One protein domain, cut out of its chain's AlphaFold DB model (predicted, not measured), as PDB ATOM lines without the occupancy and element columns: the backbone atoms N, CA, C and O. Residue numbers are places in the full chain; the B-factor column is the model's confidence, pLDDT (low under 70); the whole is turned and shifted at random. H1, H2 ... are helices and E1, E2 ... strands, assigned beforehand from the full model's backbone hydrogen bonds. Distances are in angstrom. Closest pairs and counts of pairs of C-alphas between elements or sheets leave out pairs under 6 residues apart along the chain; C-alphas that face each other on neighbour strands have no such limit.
ATOM      1  N   TYR A  67     129.833 -17.170-208.611       90.12
ATOM      2  CA  TYR A  67     129.740 -16.683-207.243       90.12
ATOM      3  C   TYR A  67     129.419 -17.850-206.315       90.12
ATOM      4  O   TYR A  67     128.426 -18.560-206.532       90.12
ATOM      5  N   PHE A  68     130.255 -18.040-205.297       93.44
ATOM      6  CA  PHE A  68     130.053 -19.070-204.289       93.44
ATOM      7  C   PHE A  68     129.000 -18.620-203.274       93.44
ATOM      8  O   PHE A  68     129.021 -17.498-202.778       93.44
ATOM      9  N   SER A  69     128.048 -19.499-202.991       91.44
ATOM     10  CA  SER A  69     126.884 -19.227-202.141       91.44
ATOM     11  C   SER A  69     127.028 -19.822-200.741       91.44
ATOM     12  O   SER A  69     126.079 -19.768-199.964       91.44
ATOM     13  N   GLY A  70     128.190 -20.400-200.418       92.38
ATOM     14  CA  GLY A  70     128.491 -20.865-199.069       92.38
ATOM     15  C   GLY A  70     128.511 -19.715-198.063       92.38
ATOM     16  O   GLY A  70     128.797 -18.566-198.402       92.38
ATOM     17  N   ILE A  71     128.204 -20.041-196.811       94.12
ATOM     18  CA  ILE A  71     128.183 -19.085-195.705       94.12
ATOM     19  C   ILE A  71     129.486 -19.221-194.919       94.12
ATOM     20  O   ILE A  71     129.769 -20.291-194.380       94.12
ATOM     21  N   TRP A  72     130.263 -18.145-194.819       94.12
ATOM     22  CA  TRP A  72     131.438 -18.098-193.958       94.12
ATOM     23  C   TRP A  72     131.005 -17.891-192.512       94.12
ATOM     24  O   TRP A  72     130.493 -16.834-192.139       94.12
ATOM     25  N   LYS A  73     131.148 -18.921-191.679       90.50
ATOM     26  CA  LYS A  73     130.609 -18.885-190.318       90.50
ATOM     27  C   LYS A  73     131.482 -19.657-189.346       90.50
ATOM     28  O   LYS A  73     132.089 -20.669-189.678       90.50
ATOM     29  N   ARG A  74     131.484 -19.182-188.101       88.69
ATOM     30  CA  ARG A  74     132.097 -19.864-186.963       88.69
ATOM     31  C   ARG A  74     131.411 -21.206-186.691       88.69
ATOM     32  O   ARG A  74     130.186 -21.254-186.543       88.69
ATOM     33  N   MET A  75     132.203 -22.262-186.554       86.81
ATOM     34  CA  MET A  75     131.733 -23.588-186.164       86.81
ATOM     35  C   MET A  75     131.226 -23.590-184.713       86.81
ATOM     36  O   MET A  75     131.707 -22.850-183.849       86.81
ATOM     37  N   ARG A  76     130.200 -24.402-184.436       81.00
ATOM     38  CA  ARG A  76     129.637 -24.530-183.082       81.00
ATOM     39  C   ARG A  76     130.631 -25.265-182.174       81.00
ATOM     40  O   ARG A  76     131.262 -26.220-182.599       81.00
ATOM     41  N   GLY A  77     130.751 -24.831-180.918       74.38
ATOM     42  CA  GLY A  77     131.547 -25.533-179.899       74.38
ATOM     43  C   GLY A  77     133.068 -25.332-179.965       74.38
ATOM     44  O   GLY A  77     133.768 -25.840-179.101       74.38
ATOM     45  N   THR A  78     133.593 -24.552-180.914       74.44
ATOM     46  CA  THR A  78     135.047 -24.383-181.114       74.44
ATOM     47  C   THR A  78     135.638 -23.137-180.446       74.44
ATOM     48  O   THR A  78     136.739 -22.710-180.785       74.44
ATOM     49  N   LYS A  79     134.917 -22.516-179.501       66.56
ATOM     50  CA  LYS A  79     135.411 -21.338-178.771       66.56
ATOM     51  C   LYS A  79     136.527 -21.741-177.801       66.56
ATOM     52  O   LYS A  79     136.249 -22.372-176.786       66.56
ATOM     53  N   ARG A  80     137.753 -21.297-178.072       56.59
ATOM     54  CA  ARG A  80     138.891 -21.330-177.139       56.59
ATOM     55  C   ARG A  80     139.478 -19.917-177.077       56.59
ATOM     56  O   ARG A  80     139.674 -19.295-178.116       56.59
ATOM     57  N   ASP A  81     139.631 -19.359-175.878       53.69
ATOM     58  CA  ASP A  81     140.161 -17.998-175.653       53.69
ATOM     59  C   ASP A  81     139.438 -16.884-176.446       53.69
ATOM     60  O   ASP A  81     140.040 -15.957-176.983       53.69
ATOM     61  N   GLY A  82     138.109 -16.992-176.579       55.16
ATOM     62  CA  GLY A  82     137.266 -16.016-177.292       55.16
ATOM     63  C   GLY A  82     137.280 -16.131-178.827       55.16
ATOM     64  O   GLY A  82     136.371 -15.624-179.497       55.16
ATOM     65  N   ARG A  83     138.228 -16.880-179.400       55.94
ATOM     66  CA  ARG A  83     138.337 -17.149-180.842       55.94
ATOM     67  C   ARG A  83     137.683 -18.497-181.157       55.94
ATOM     68  O   ARG A  83     137.767 -19.437-180.378       55.94
ATOM     69  N   GLY A  84     136.935 -18.584-182.254       64.25
ATOM     70  CA  GLY A  84     136.372 -19.856-182.722       64.25
ATOM     71  C   GLY A  84     136.729 -20.072-184.181       64.25
ATOM     72  O   GLY A  84     136.862 -19.097-184.915       64.25
ATOM     73  N   THR A  85     136.894 -21.328-184.576       81.50
ATOM     74  CA  THR A  85     137.264 -21.709-185.945       81.50
ATOM     75  C   THR A  85     136.111 -21.451-186.913       81.50
ATOM     76  O   THR A  85     134.949 -21.706-186.586       81.50
ATOM     77  N   TYR A  86     136.419 -20.911-188.091       89.06
ATOM     78  CA  TYR A  86     135.453 -20.657-189.159       89.06
ATOM     79  C   TYR A  86     135.576 -21.717-190.251       89.06
ATOM     80  O   TYR A  86     136.646 -22.277-190.465       89.06
ATOM     81  N   ALA A  87     134.459 -21.988-190.915       92.25
ATOM     82  CA  ALA A  87     134.394 -22.845-192.088       92.25
ATOM     83  C   ALA A  87     133.278 -22.363-193.022       92.25
ATOM     84  O   ALA A  87     132.360 -21.635-192.613       92.25
ATOM     85  N   TRP A  88     133.320 -22.804-194.275       93.50
ATOM     86  CA  TRP A  88     132.204 -22.641-195.196       93.50
ATOM     87  C   TRP A  88     131.076 -23.605-194.840       93.50
ATOM     88  O   TRP A  88     131.296 -24.800-194.667       93.50
ATOM     89  N   HIS A  89     129.857 -23.086-194.763       94.00
ATOM     90  CA  HIS A  89     128.652 -23.862-194.488       94.00
ATOM     91  C   HIS A  89     127.709 -23.826-195.689       94.00
ATOM     92  O   HIS A  89     127.689 -22.863-196.463       94.00
ATOM     93  N   CYS A  90     126.904 -24.873-195.832       92.25
ATOM     94  CA  CYS A  90     125.839 -24.913-196.821       92.25
ATOM     95  C   CYS A  90     124.771 -23.846-196.505       92.25
ATOM     96  O   CYS A  90     124.353 -23.747-195.349       92.25
ATOM     97  N   PRO A  91     124.288 -23.076-197.496       91.44
ATOM     98  CA  PRO A  91     123.244 -22.081-197.265       91.44
ATOM     99  C   PRO A  91     121.870 -22.682-196.935       91.44
ATOM    100  O   PRO A  91     121.058 -21.998-196.319       91.44
ATOM    101  N   ASP A  92     121.621 -23.940-197.314       90.50
ATOM    102  CA  ASP A  92     120.305 -24.573-197.169       90.50
ATOM    103  C   ASP A  92     120.201 -25.393-195.874       90.50
ATOM    104  O   ASP A  92     119.247 -25.229-195.116       90.50
ATOM    105  N   CYS A  93     121.176 -26.270-195.591       90.00
ATOM    106  CA  CYS A  93     121.169 -27.088-194.368       90.00
ATOM    107  C   CYS A  93     121.986 -26.505-193.212       90.00
ATOM    108  O   CYS A  93     121.910 -27.028-192.108       90.00
ATOM    109  N   PHE A  94     122.760 -25.439-193.442       89.06
ATOM    110  CA  PHE A  94     123.616 -24.789-192.440       89.06
ATOM    111  C   PHE A  94     124.709 -25.668-191.819       89.06
ATOM    112  O   PHE A  94     125.362 -25.220-190.875       89.06
ATOM    113  N   GLU A  95     124.945 -26.864-192.353       90.19
ATOM    114  CA  GLU A  95     126.035 -27.745-191.934       90.19
ATOM    115  C   GLU A  95     127.367 -27.356-192.604       90.19
ATOM    116  O   GLU A  95     127.354 -26.807-193.717       90.19
ATOM    117  N   PRO A  96     128.519 -27.623-191.956       90.62
ATOM    118  CA  PRO A  96     129.834 -27.396-192.547       90.62
ATOM    119  C   PRO A  96     130.010 -28.188-193.846       90.62
ATOM    120  O   PRO A  96     129.699 -29.377-193.926       90.62
ATOM    121  N   LEU A  97     130.534 -27.521-194.870       91.38
ATOM    122  CA  LEU A  97     131.004 -28.179-196.084       91.38
ATOM    123  C   LEU A  97     132.318 -28.893-195.788       91.38
ATOM    124  O   LEU A  97     133.067 -28.461-194.916       91.38
ATOM    125  N   LEU A  98     132.601 -29.961-196.527       88.75
ATOM    126  CA  LEU A  98     133.765 -30.809-196.273       88.75
ATOM    127  C   LEU A  98     134.745 -30.795-197.455       88.75
ATOM    128  O   LEU A  98     134.333 -30.735-198.615       88.75
ATOM    129  N   VAL A  99     136.037 -30.898-197.176       85.88
ATOM    130  CA  VAL A  99     137.111 -31.140-198.152       85.88
ATOM    131  C   VAL A  99     137.945 -32.332-197.698       85.88
ATOM    132  O   VAL A  99     137.872 -32.716-196.538       85.88
ATOM    133  N   LYS A 100     138.673 -32.960-198.625       82.06
ATOM    134  CA  LYS A 100     139.614 -34.024-198.265       82.06
ATOM    135  C   LYS A 100     140.964 -33.413-197.928       82.06
ATOM    136  O   LYS A 100     141.460 -32.608-198.720       82.06
ATOM    137  N   ASP A 101     141.536 -33.829-196.811       77.62
ATOM    138  CA  ASP A 101     142.911 -33.509-196.457       77.62
ATOM    139  C   ASP A 101     143.910 -34.343-197.293       77.62
ATOM    140  O   ASP A 101     143.538 -35.126-198.176       77.62
ATOM    141  N   GLY A 102     145.208 -34.176-197.028       71.06
ATOM    142  CA  GLY A 102     146.263 -34.939-197.704       71.06
ATOM    143  C   GLY A 102     146.253 -36.449-197.410       71.06
ATOM    144  O   GLY A 102     146.851 -37.206-198.174       71.06
ATOM    145  N   ALA A 103     145.581 -36.884-196.339       72.94
ATOM    146  CA  ALA A 103     145.403 -38.286-195.960       72.94
ATOM    147  C   ALA A 103     144.118 -38.903-196.553       72.94
ATOM    148  O   ALA A 103     143.970 -40.124-196.569       72.94
ATOM    149  N   GLY A 104     143.229 -38.077-197.114       71.88
ATOM    150  CA  GLY A 104     141.958 -38.484-197.707       71.88
ATOM    151  C   GLY A 104     140.766 -38.418-196.748       71.88
ATOM    152  O   GLY A 104     139.654 -38.760-197.173       71.88
ATOM    153  N   ASP A 105     140.980 -37.949-195.518       78.62
ATOM    154  CA  ASP A 105     139.957 -37.756-194.494       78.62
ATOM    155  C   ASP A 105     139.173 -36.465-194.742       78.62
ATOM    156  O   ASP A 105     139.675 -35.497-195.315       78.62
ATOM    157  N   PHE A 106     137.897 -36.455-194.349       81.12
ATOM    158  CA  PHE A 106     137.033 -35.294-194.544       81.12
ATOM    159  C   PHE A 106     137.167 -34.301-193.390       81.12
ATOM    160  O   PHE A 106     136.816 -34.609-192.252       81.12
ATOM    161  N   GLU A 107     137.569 -33.077-193.714       85.81
ATOM    162  CA  GLU A 107     137.660 -31.957-192.783       85.81
ATOM    163  C   GLU A 107     136.760 -30.784-193.211       85.81
ATOM    164  O   GLU A 107     136.407 -30.668-194.390       85.81
ATOM    165  N   PRO A 108     136.348 -29.901-192.281       88.88
ATOM    166  CA  PRO A 108     135.587 -28.705-192.622       88.88
ATOM    167  C   PRO A 108     136.322 -27.809-193.624       88.88
ATOM    168  O   PRO A 108     137.494 -27.488-193.462       88.88
ATOM    169  N   ALA A 109     135.600 -27.350-194.641       89.88
ATOM    170  CA  ALA A 109     136.114 -26.494-195.697       89.88
ATOM    171  C   ALA A 109     136.558 -25.131-195.138       89.88
ATOM    172  O   ALA A 109     135.722 -24.278-194.815       89.88
ATOM    173  N   THR A 110     137.872 -24.920-195.058       91.12
ATOM    174  CA  THR A 110     138.498 -23.638-194.698       91.12
ATOM    175  C   THR A 110     138.333 -22.606-195.813       91.12
ATOM    176  O   THR A 110     137.800 -22.898-196.886       91.12
ATOM    177  N   TRP A 111     138.797 -21.376-195.581       90.06
ATOM    178  CA  TRP A 111     138.689 -20.291-196.551       90.06
ATOM    179  C   TRP A 111     139.226 -20.680-197.942       90.06
ATOM    180  O   TRP A 111     138.521 -20.503-198.944       90.06
ATOM    181  N   GLU A 112     140.399 -21.325-197.992       88.81
ATOM    182  CA  GLU A 112     141.087 -21.705-199.237       88.81
ATOM    183  C   GLU A 112     140.340 -22.767-200.058       88.81
ATOM    184  O   GLU A 112     140.651 -23.006-201.233       88.81
ATOM    185  N   ALA A 113     139.336 -23.422-199.471       88.19
ATOM    186  CA  ALA A 113     138.492 -24.370-200.183       88.19
ATOM    187  C   ALA A 113     137.628 -23.688-201.257       88.19
ATOM    188  O   ALA A 113     137.326 -24.304-202.282       88.19
ATOM    189  N   ALA A 114     137.247 -22.422-201.048       89.06
ATOM    190  CA  ALA A 114     136.356 -21.690-201.948       89.06
ATOM    191  C   ALA A 114     136.950 -20.391-202.514       89.06
ATOM    192  O   ALA A 114     136.456 -19.924-203.542       89.06
ATOM    193  N   ALA A 115     137.993 -19.824-201.903       89.56
ATOM    194  CA  ALA A 115     138.578 -18.542-202.293       89.56
ATOM    195  C   ALA A 115     140.112 -18.596-202.404       89.56
ATOM    196  O   ALA A 115     140.764 -19.296-201.639       89.56
ATOM    197  N   ASP A 116     140.664 -17.835-203.351       88.25
ATOM    198  CA  ASP A 116     142.107 -17.645-203.569       88.25
ATOM    199  C   ASP A 116     142.622 -16.327-202.938       88.25
ATOM    200  O   ASP A 116     143.827 -16.107-202.845       88.25
ATOM    201  N   SER A 117     141.718 -15.433-202.511       88.81
ATOM    202  CA  SER A 117     142.050 -14.194-201.787       88.81
ATOM    203  C   SER A 117     142.210 -14.429-200.283       88.81
ATOM    204  O   SER A 117     141.826 -15.474-199.770       88.81
ATOM    205  N   TRP A 118     142.685 -13.422-199.546       87.62
ATOM    206  CA  TRP A 118     142.741 -13.455-198.080       87.62
ATOM    207  C   TRP A 118     141.351 -13.485-197.429       87.62
ATOM    208  O   TRP A 118     140.398 -12.896-197.955       87.62
ATOM    209  N   GLU A 119     141.247 -14.161-196.283       89.19
ATOM    210  CA  GLU A 119     140.037 -14.169-195.458       89.19
ATOM    211  C   GLU A 119     139.835 -12.829-194.728       89.19
ATOM    212  O   GLU A 119     140.810 -12.130-194.439       89.19
ATOM    213  N   PRO A 120     138.584 -12.431-194.430       89.50
ATOM    214  CA  PRO A 120     138.323 -11.250-193.616       89.50
ATOM    215  C   PRO A 120     138.844 -11.448-192.189       89.50
ATOM    216  O   PRO A 120     138.640 -12.504-191.584       89.50
ATOM    217  N   SER A 121     139.462 -10.410-191.621       88.81
ATOM    218  CA  SER A 121     139.931 -10.460-190.237       88.81
ATOM    219  C   SER A 121     138.753 -10.553-189.261       88.81
ATOM    220  O   SER A 121     137.635 -10.111-189.541       88.81
ATOM    221  N   LEU A 122     138.996 -11.107-188.070       85.00
ATOM    222  CA  LEU A 122     137.964 -11.188-187.031       85.00
ATOM    223  C   LEU A 122     137.428  -9.805-186.639       85.00
ATOM    224  O   LEU A 122     136.226  -9.664-186.443       85.00
ATOM    225  N   GLU A 123     138.298  -8.794-186.594       86.88
ATOM    226  CA  GLU A 123     137.923  -7.403-186.320       86.88
ATOM    227  C   GLU A 123     136.961  -6.869-187.384       86.88
ATOM    228  O   GLU A 123     135.916  -6.328-187.035       86.88
ATOM    229  N   GLN A 124     137.242  -7.118-188.669       88.44
ATOM    230  CA  GLN A 124     136.354  -6.729-189.770       88.44
ATOM    231  C   GLN A 124     134.985  -7.415-189.676       88.44
ATOM    232  O   GLN A 124     133.957  -6.803-189.963       88.44
ATOM    233  N   ILE A 125     134.950  -8.691-189.279       89.00
ATOM    234  CA  ILE A 125     133.694  -9.433-189.097       89.00
ATOM    235  C   ILE A 125     132.905  -8.888-187.899       89.00
ATOM    236  O   ILE A 125     131.681  -8.750-187.981       89.00
ATOM    237  N   ASP A 126     133.574  -8.613-186.782       88.31
ATOM    238  CA  ASP A 126     132.930  -8.145-185.556       88.31
ATOM    239  C   ASP A 126     132.454  -6.688-185.685       88.31
ATOM    240  O   ASP A 126     131.335  -6.383-185.268       88.31
ATOM    241  N   GLU A 127     133.218  -5.824-186.360       91.12
ATOM    242  CA  GLU A 127     132.798  -4.476-186.762       91.12
ATOM    243  C   GLU A 127     131.599  -4.527-187.715       91.12
ATOM    244  O   GLU A 127     130.602  -3.828-187.520       91.12
ATOM    245  N   ALA A 128     131.626  -5.403-188.723       91.06
ATOM    246  CA  ALA A 128     130.490  -5.560-189.627       91.06
ATOM    247  C   ALA A 128     129.234  -6.054-188.891       91.06
ATOM    248  O   ALA A 128     128.111  -5.664-189.221       91.06
ATOM    249  N   ARG A 129     129.404  -6.897-187.865       90.25
ATOM    250  CA  ARG A 129     128.303  -7.365-187.018       90.25
ATOM    251  C   ARG A 129     127.746  -6.242-186.141       90.25
ATOM    252  O   ARG A 129     126.527  -6.129-186.051       90.25
ATOM    253  N   SER A 130     128.596  -5.427-185.515       91.50
ATOM    254  CA  SER A 130     128.159  -4.331-184.635       91.50
ATOM    255  C   SER A 130     127.497  -3.186-185.406       91.50
ATOM    256  O   SER A 130     126.525  -2.606-184.931       91.50
ATOM    257  N   THR A 131     127.966  -2.913-186.625       91.69
ATOM    258  CA  THR A 131     127.427  -1.874-187.518       91.69
ATOM    259  C   THR A 131     126.245  -2.345-188.374       91.69
ATOM    260  O   THR A 131     125.693  -1.562-189.145       91.69
ATOM    261  N   GLY A 132     125.846  -3.621-188.279       90.88
ATOM    262  CA  GLY A 132     124.758  -4.192-189.081       90.88
ATOM    263  C   GLY A 132     125.075  -4.308-190.580       90.88
ATOM    264  O   GLY A 132     124.164  -4.390-191.403       90.88
ATOM    265  N   THR A 133     126.355  -4.309-190.956       91.44
ATOM    266  CA  THR A 133     126.827  -4.412-192.347       91.44
ATOM    267  C   THR A 133     127.279  -5.824-192.740       91.44
ATOM    268  O   THR A 133     127.721  -6.037-193.871       91.44
ATOM    269  N   LEU A 134     127.142  -6.812-191.851       91.25
ATOM    270  CA  LEU A 134     127.414  -8.218-192.150       91.25
ATOM    271  C   LEU A 134     126.335  -8.804-193.079       91.25
ATOM    272  O   LEU A 134     125.141  -8.753-192.788       91.25
ATOM    273  N   GLN A 135     126.754  -9.374-194.205       89.44
ATOM    274  CA  GLN A 135     125.867  -9.978-195.197       89.44
ATOM    275  C   GLN A 135     125.444 -11.405-194.801       89.44
ATOM    276  O   GLN A 135     126.066 -12.058-193.966       89.44
ATOM    277  N   ALA A 136     124.393 -11.927-195.444       87.06
ATOM    278  CA  ALA A 136     123.853 -13.268-195.176       87.06
ATOM    279  C   ALA A 136     124.841 -14.418-195.467       87.06
ATOM    280  O   ALA A 136     124.728 -15.494-194.891       87.06
ATOM    281  N   ASN A 137     125.826 -14.184-196.336       88.81
ATOM    282  CA  ASN A 137     126.940 -15.101-196.597       88.81
ATOM    283  C   ASN A 137     128.025 -15.060-195.499       88.81
ATOM    284  O   ASN A 137     129.035 -15.743-195.629       88.81
ATOM    285  N   GLY A 138     127.845 -14.262-194.441       90.00
ATOM    286  CA  GLY A 138     128.797 -14.124-193.342       90.00
ATOM    287  C   GLY A 138     129.989 -13.207-193.629       90.00
ATOM    288  O   GLY A 138     130.943 -13.211-192.854       90.00
ATOM    289  N   LEU A 139     129.945 -12.415-194.707       92.25
ATOM    290  CA  LEU A 139     131.019 -11.496-195.099       92.25
ATOM    291  C   LEU A 139     130.647 -10.023-194.855       92.25
ATOM    292  O   LEU A 139     129.469  -9.663-194.951       92.25
ATOM    293  N   PRO A 140     131.620  -9.138-194.578       91.75
ATOM    294  CA  PRO A 140     131.375  -7.699-194.533       91.75
ATOM    295  C   PRO A 140     130.856  -7.157-195.875       91.75
ATOM    296  O   PRO A 140     131.300  -7.573-196.950       91.75
ATOM    297  N   LYS A 141     129.927  -6.194-195.843       88.56
ATOM    298  CA  LYS A 141     129.410  -5.550-197.061       88.56
ATOM    299  C   LYS A 141     130.545  -4.908-197.865       88.56
ATOM    300  O   LYS A 141     131.254  -4.039-197.374       88.56
ATOM    301  N   GLY A 142     130.664  -5.294-199.135       84.56
ATOM    302  CA  GLY A 142     131.687  -4.767-200.044       84.56
ATOM    303  C   GLY A 142     133.042  -5.479-199.962       84.56
ATOM    304  O   GLY A 142     133.941  -5.118-200.722       84.56
ATOM    305  N   PHE A 143     133.180  -6.500-199.107       88.50
ATOM    306  CA  PHE A 143     134.361  -7.358-199.086       88.50
ATOM    307  C   PHE A 143     134.475  -8.122-200.412       88.50
ATOM    308  O   PHE A 143     133.532  -8.790-200.845       88.50
ATOM    309  N   LYS A 144     135.619  -7.987-201.088       86.44
ATOM    310  CA  LYS A 144     135.867  -8.624-202.385       86.44
ATOM    311  C   LYS A 144     136.559  -9.956-202.165       86.44
ATOM    312  O   LYS A 144     137.590 -10.003-201.507       86.44
ATOM    313  N   VAL A 145     135.990 -11.005-202.746       88.62
ATOM    314  CA  VAL A 145     136.536 -12.359-202.685       88.62
ATOM    315  C   VAL A 145     136.905 -12.801-204.088       88.62
ATOM    316  O   VAL A 145     136.065 -12.751-204.992       88.62
ATOM    317  N   ASP A 146     138.138 -13.268-204.256       88.69
ATOM    318  CA  ASP A 146     138.558 -13.928-205.487       88.69
ATOM    319  C   ASP A 146     138.200 -15.408-205.381       88.69
ATOM    320  O   ASP A 146     138.914 -16.209-204.784       88.69
ATOM    321  N   TRP A 147     137.030 -15.769-205.909       91.25
ATOM    322  CA  TRP A 147     136.524 -17.135-205.827       91.25
ATOM    323  C   TRP A 147     137.356 -18.120-206.651       91.25
ATOM    324  O   TRP A 147     137.718 -17.859-207.805       91.25
ATOM    325  N   LYS A 148     137.560 -19.308-206.083       86.25
ATOM    326  CA  LYS A 148     138.358 -20.383-206.665       86.25
ATOM    327  C   LYS A 148     137.749 -20.893-207.968       86.25
ATOM    328  O   LYS A 148     136.552 -21.178-208.062       86.25
ATOM    329  N   ARG A 149     138.585 -21.047-208.999       78.50
ATOM    330  CA  ARG A 149     138.135 -21.464-210.347       78.50
ATOM    331  C   ARG A 149     138.205 -22.970-210.605       78.50
ATOM    332  O   ARG A 149     137.500 -23.452-211.488       78.50
ATOM    333  N   LYS A 150     139.048 -23.706-209.874       78.19
ATOM    334  CA  LYS A 150     139.291 -25.152-210.042       78.19
ATOM    335  C   LYS A 150     139.066 -25.890-208.723       78.19
ATOM    336  O   LYS A 150     139.170 -25.279-207.667       78.19
ATOM    337  N   ASN A 151     138.787 -27.195-208.791       77.69
ATOM    338  CA  ASN A 151     138.558 -28.056-207.617       77.69
ATOM    339  C   ASN A 151     137.481 -27.494-206.673       77.69
ATOM    340  O   ASN A 151     137.667 -27.426-205.461       77.69
ATOM    341  N   ARG A 152     136.373 -27.026-207.256       85.69
ATOM    342  CA  ARG A 152     135.299 -26.344-206.532       85.69
ATOM    343  C   ARG A 152     134.386 -27.341-205.827       85.69
ATOM    344  O   ARG A 152     134.099 -28.416-206.353       85.69
ATOM    345  N   ILE A 153     133.841 -26.927-204.689       87.25
ATOM    346  CA  ILE A 153     132.722 -27.617-204.043       87.25
ATOM    347  C   ILE A 153     131.443 -27.229-204.802       87.25
ATOM    348  O   ILE A 153     130.899 -26.149-204.588       87.25
ATOM    349  N   GLU A 154     131.009 -28.055-205.757       86.12
ATOM    350  CA  GLU A 154     129.888 -27.724-206.660       86.12
ATOM    351  C   GLU A 154     128.513 -27.803-205.972       86.12
ATOM    352  O   GLU A 154     127.641 -26.955-206.189       86.12
ATOM    353  N   CYS A 155     128.338 -28.798-205.102       89.75
ATOM    354  CA  CYS A 155     127.114 -29.038-204.346       89.75
ATOM    355  C   CYS A 155     127.435 -29.261-202.868       89.75
ATOM    356  O   CYS A 155     128.545 -29.668-202.523       89.75
ATOM    357  N   CYS A 156     126.441 -29.049-202.009       89.12
ATOM    358  CA  CYS A 156     126.525 -29.426-200.609       89.12
ATOM    359  C   CYS A 156     126.878 -30.914-200.476       89.12
ATOM    360  O   CYS A 156     126.285 -31.781-201.119       89.12
ATOM    361  N   ASN A 157     127.881 -31.172-199.646       86.31
ATOM    362  CA  ASN A 157     128.402 -32.491-199.317       86.31
ATOM    363  C   ASN A 157     128.375 -32.758-197.806       86.31
ATOM    364  O   ASN A 157     129.025 -33.693-197.340       86.31
ATOM    365  N   ALA A 158     127.625 -31.949-197.053       74.94
ATOM    366  CA  ALA A 158     127.372 -32.197-195.644       74.94
ATOM    367  C   ALA A 158     126.702 -33.572-195.476       74.94
ATOM    368  O   ALA A 158     125.686 -33.855-196.117       74.94
ATOM    369  N   GLY A 159     127.296 -34.440-194.652       65.88
ATOM    370  CA  GLY A 159     126.802 -35.802-194.414       65.88
ATOM    371  C   GLY A 159     127.034 -36.793-195.566       65.88
ATOM    372  O   GLY A 159     126.336 -37.804-195.655       65.88
ATOM    373  N   CYS A 177     121.300 -33.002-198.118       75.00
ATOM    374  CA  CYS A 177     121.255 -31.670-198.720       75.00
ATOM    375  C   CYS A 177     122.231 -31.610-199.911       75.00
ATOM    376  O   CYS A 177     123.439 -31.667-199.718       75.00
ATOM    377  N   ARG A 178     121.716 -31.514-201.146       82.62
ATOM    378  CA  ARG A 178     122.503 -31.405-202.396       82.62
ATOM    379  C   ARG A 178     122.408 -30.005-203.020       82.62
ATOM    380  O   ARG A 178     122.397 -29.858-204.242       82.62
ATOM    381  N   ALA A 179     122.311 -28.975-202.178       87.44
ATOM    382  CA  ALA A 179     122.208 -27.580-202.599       87.44
ATOM    383  C   ALA A 179     123.335 -27.198-203.568       87.44
ATOM    384  O   ALA A 179     124.502 -27.485-203.298       87.44
ATOM    385  N   LYS A 180     123.008 -26.540-204.687       91.56
ATOM    386  CA  LYS A 180     124.019 -26.020-205.619       91.56
ATOM    387  C   LYS A 180     124.682 -24.795-205.009       91.56
ATOM    388  O   LYS A 180     124.005 -23.825-204.684       91.56
ATOM    389  N   LEU A 181     126.005 -24.827-204.898       91.50
ATOM    390  CA  LEU A 181     126.749 -23.782-204.196       91.50
ATOM    391  C   LEU A 181     127.240 -22.669-205.119       91.50
ATOM    392  O   LEU A 181     127.703 -21.640-204.637       91.50
ATOM    393  N   TRP A 182     127.118 -22.831-206.434       90.75
ATOM    394  CA  TRP A 182     127.575 -21.845-207.408       90.75
ATOM    395  C   TRP A 182     126.429 -21.310-208.243       90.75
ATOM    396  O   TRP A 182     125.564 -22.046-208.720       90.75
ATOM    397  N   ARG A 183     126.473 -20.003-208.479       88.19
ATOM    398  CA  ARG A 183     125.554 -19.306-209.377       88.19
ATOM    399  C   ARG A 183     126.284 -18.216-210.158       88.19
ATOM    400  O   ARG A 183     127.389 -17.837-209.774       88.19
ATOM    401  N   PRO A 184     125.676 -17.670-211.220       87.38
ATOM    402  CA  PRO A 184     126.165 -16.449-211.844       87.38
ATOM    403  C   PRO A 184     126.295 -15.306-210.827       87.38
ATOM    404  O   PRO A 184     125.359 -15.031-210.066       87.38
ATOM    405  N   ALA A 185     127.445 -14.635-210.838       87.69
ATOM    406  CA  ALA A 185     127.669 -13.397-210.106       87.69
ATOM    407  C   ALA A 185     126.802 -12.273-210.688       87.69
ATOM    408  O   ALA A 185     126.666 -12.140-211.907       87.69
ATOM    409  N   LEU A 186     126.218 -11.453-209.817       86.94
ATOM    410  CA  LEU A 186     125.280 -10.395-210.175       86.94
ATOM    411  C   LEU A 186     125.874  -9.007-209.916       86.94
ATOM    412  O   LEU A 186     126.163  -8.635-208.779       86.94
ATOM    413  N   LYS A 187     125.942  -8.183-210.971       85.56
ATOM    414  CA  LYS A 187     126.346  -6.769-210.867       85.56
ATOM    415  C   LYS A 187     125.454  -5.968-209.917       85.56
ATOM    416  O   LYS A 187     125.955  -5.146-209.158       85.56
ATOM    417  N   SER A 188     124.144  -6.224-209.929       85.56
ATOM    418  CA  SER A 188     123.172  -5.552-209.052       85.56
ATOM    419  C   SER A 188     123.412  -5.810-207.564       85.56
ATOM    420  O   SER A 188     122.982  -5.016-206.736       85.56
ATOM    421  N   ARG A 189     124.119  -6.895-207.221       82.25
ATOM    422  CA  ARG A 189     124.493  -7.250-205.846       82.25
ATOM    423  C   ARG A 189     125.927  -6.841-205.485       82.25
ATOM    424  O   ARG A 189     126.387  -7.154-204.396       82.25
ATOM    425  N   GLY A 190     126.635  -6.155-206.388       81.25
ATOM    426  CA  GLY A 190     128.031  -5.749-206.189       81.25
ATOM    427  C   GLY A 190     129.043  -6.898-206.256       81.25
ATOM    428  O   GLY A 190     130.201  -6.705-205.909       81.25
TER     429      GLY A 190
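What this domain is: This is residues 67 to 159 and 177 to 190 of the 760 residues of a protein of Paenibacillus sp. yr247 (UniProt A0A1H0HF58). Little regular structure: mostly loops, with a small hairpin, E1 and E2, near the middle, and a second hairpin, E3 and E4, and the helix H1 towards opposite ends. Residues 67 to 68 pair antiparallel with E5. The 107 printed residues run E1, E2, E3, E4, H1, E5, class mixed, with 26 in named elements; both two-stranded sheets are antiparallel. The whole is compact, radius of gyration of the C-alphas 13.8 A, spanning 39 by 39 by 24 A.

Where its parts are: E1, residues 71 to 74, 9.6 A, begins at C-alpha 71 (128.183, -19.085, -195.705). E2 is 86 to 89, 9.2 A; E3 98 to 100, 7.0 A; E4 106 to 108, 7.0 A; H1 122 to 130, 12.2 A. E5, 182 to 184, 7.1 A, ends at C-alpha 184 (126.165, -16.449, -211.844).

How they stand to each other: In hairpin E1 and E2, N 71 and O 89 are 2.9 A apart; in hairpin E3 and E4, N 99 and O 107, 2.8 A. The closest C-alphas of E2 and E4, Ala 87 and Pro 108, are 6.0 A apart. H1 is apart from E1 and E2; its O i to N i+4 pairs are each within hydrogen-bond range. E5 pairs with no named strand.

The domain as a whole: Residues 160 to 176 are not printed; C-alphas 159 and 177 are 8.1 A apart. Links E1 to E2 and E4 to H1 are long. Residues 79 to 84 and 159 have pLDDT under 70.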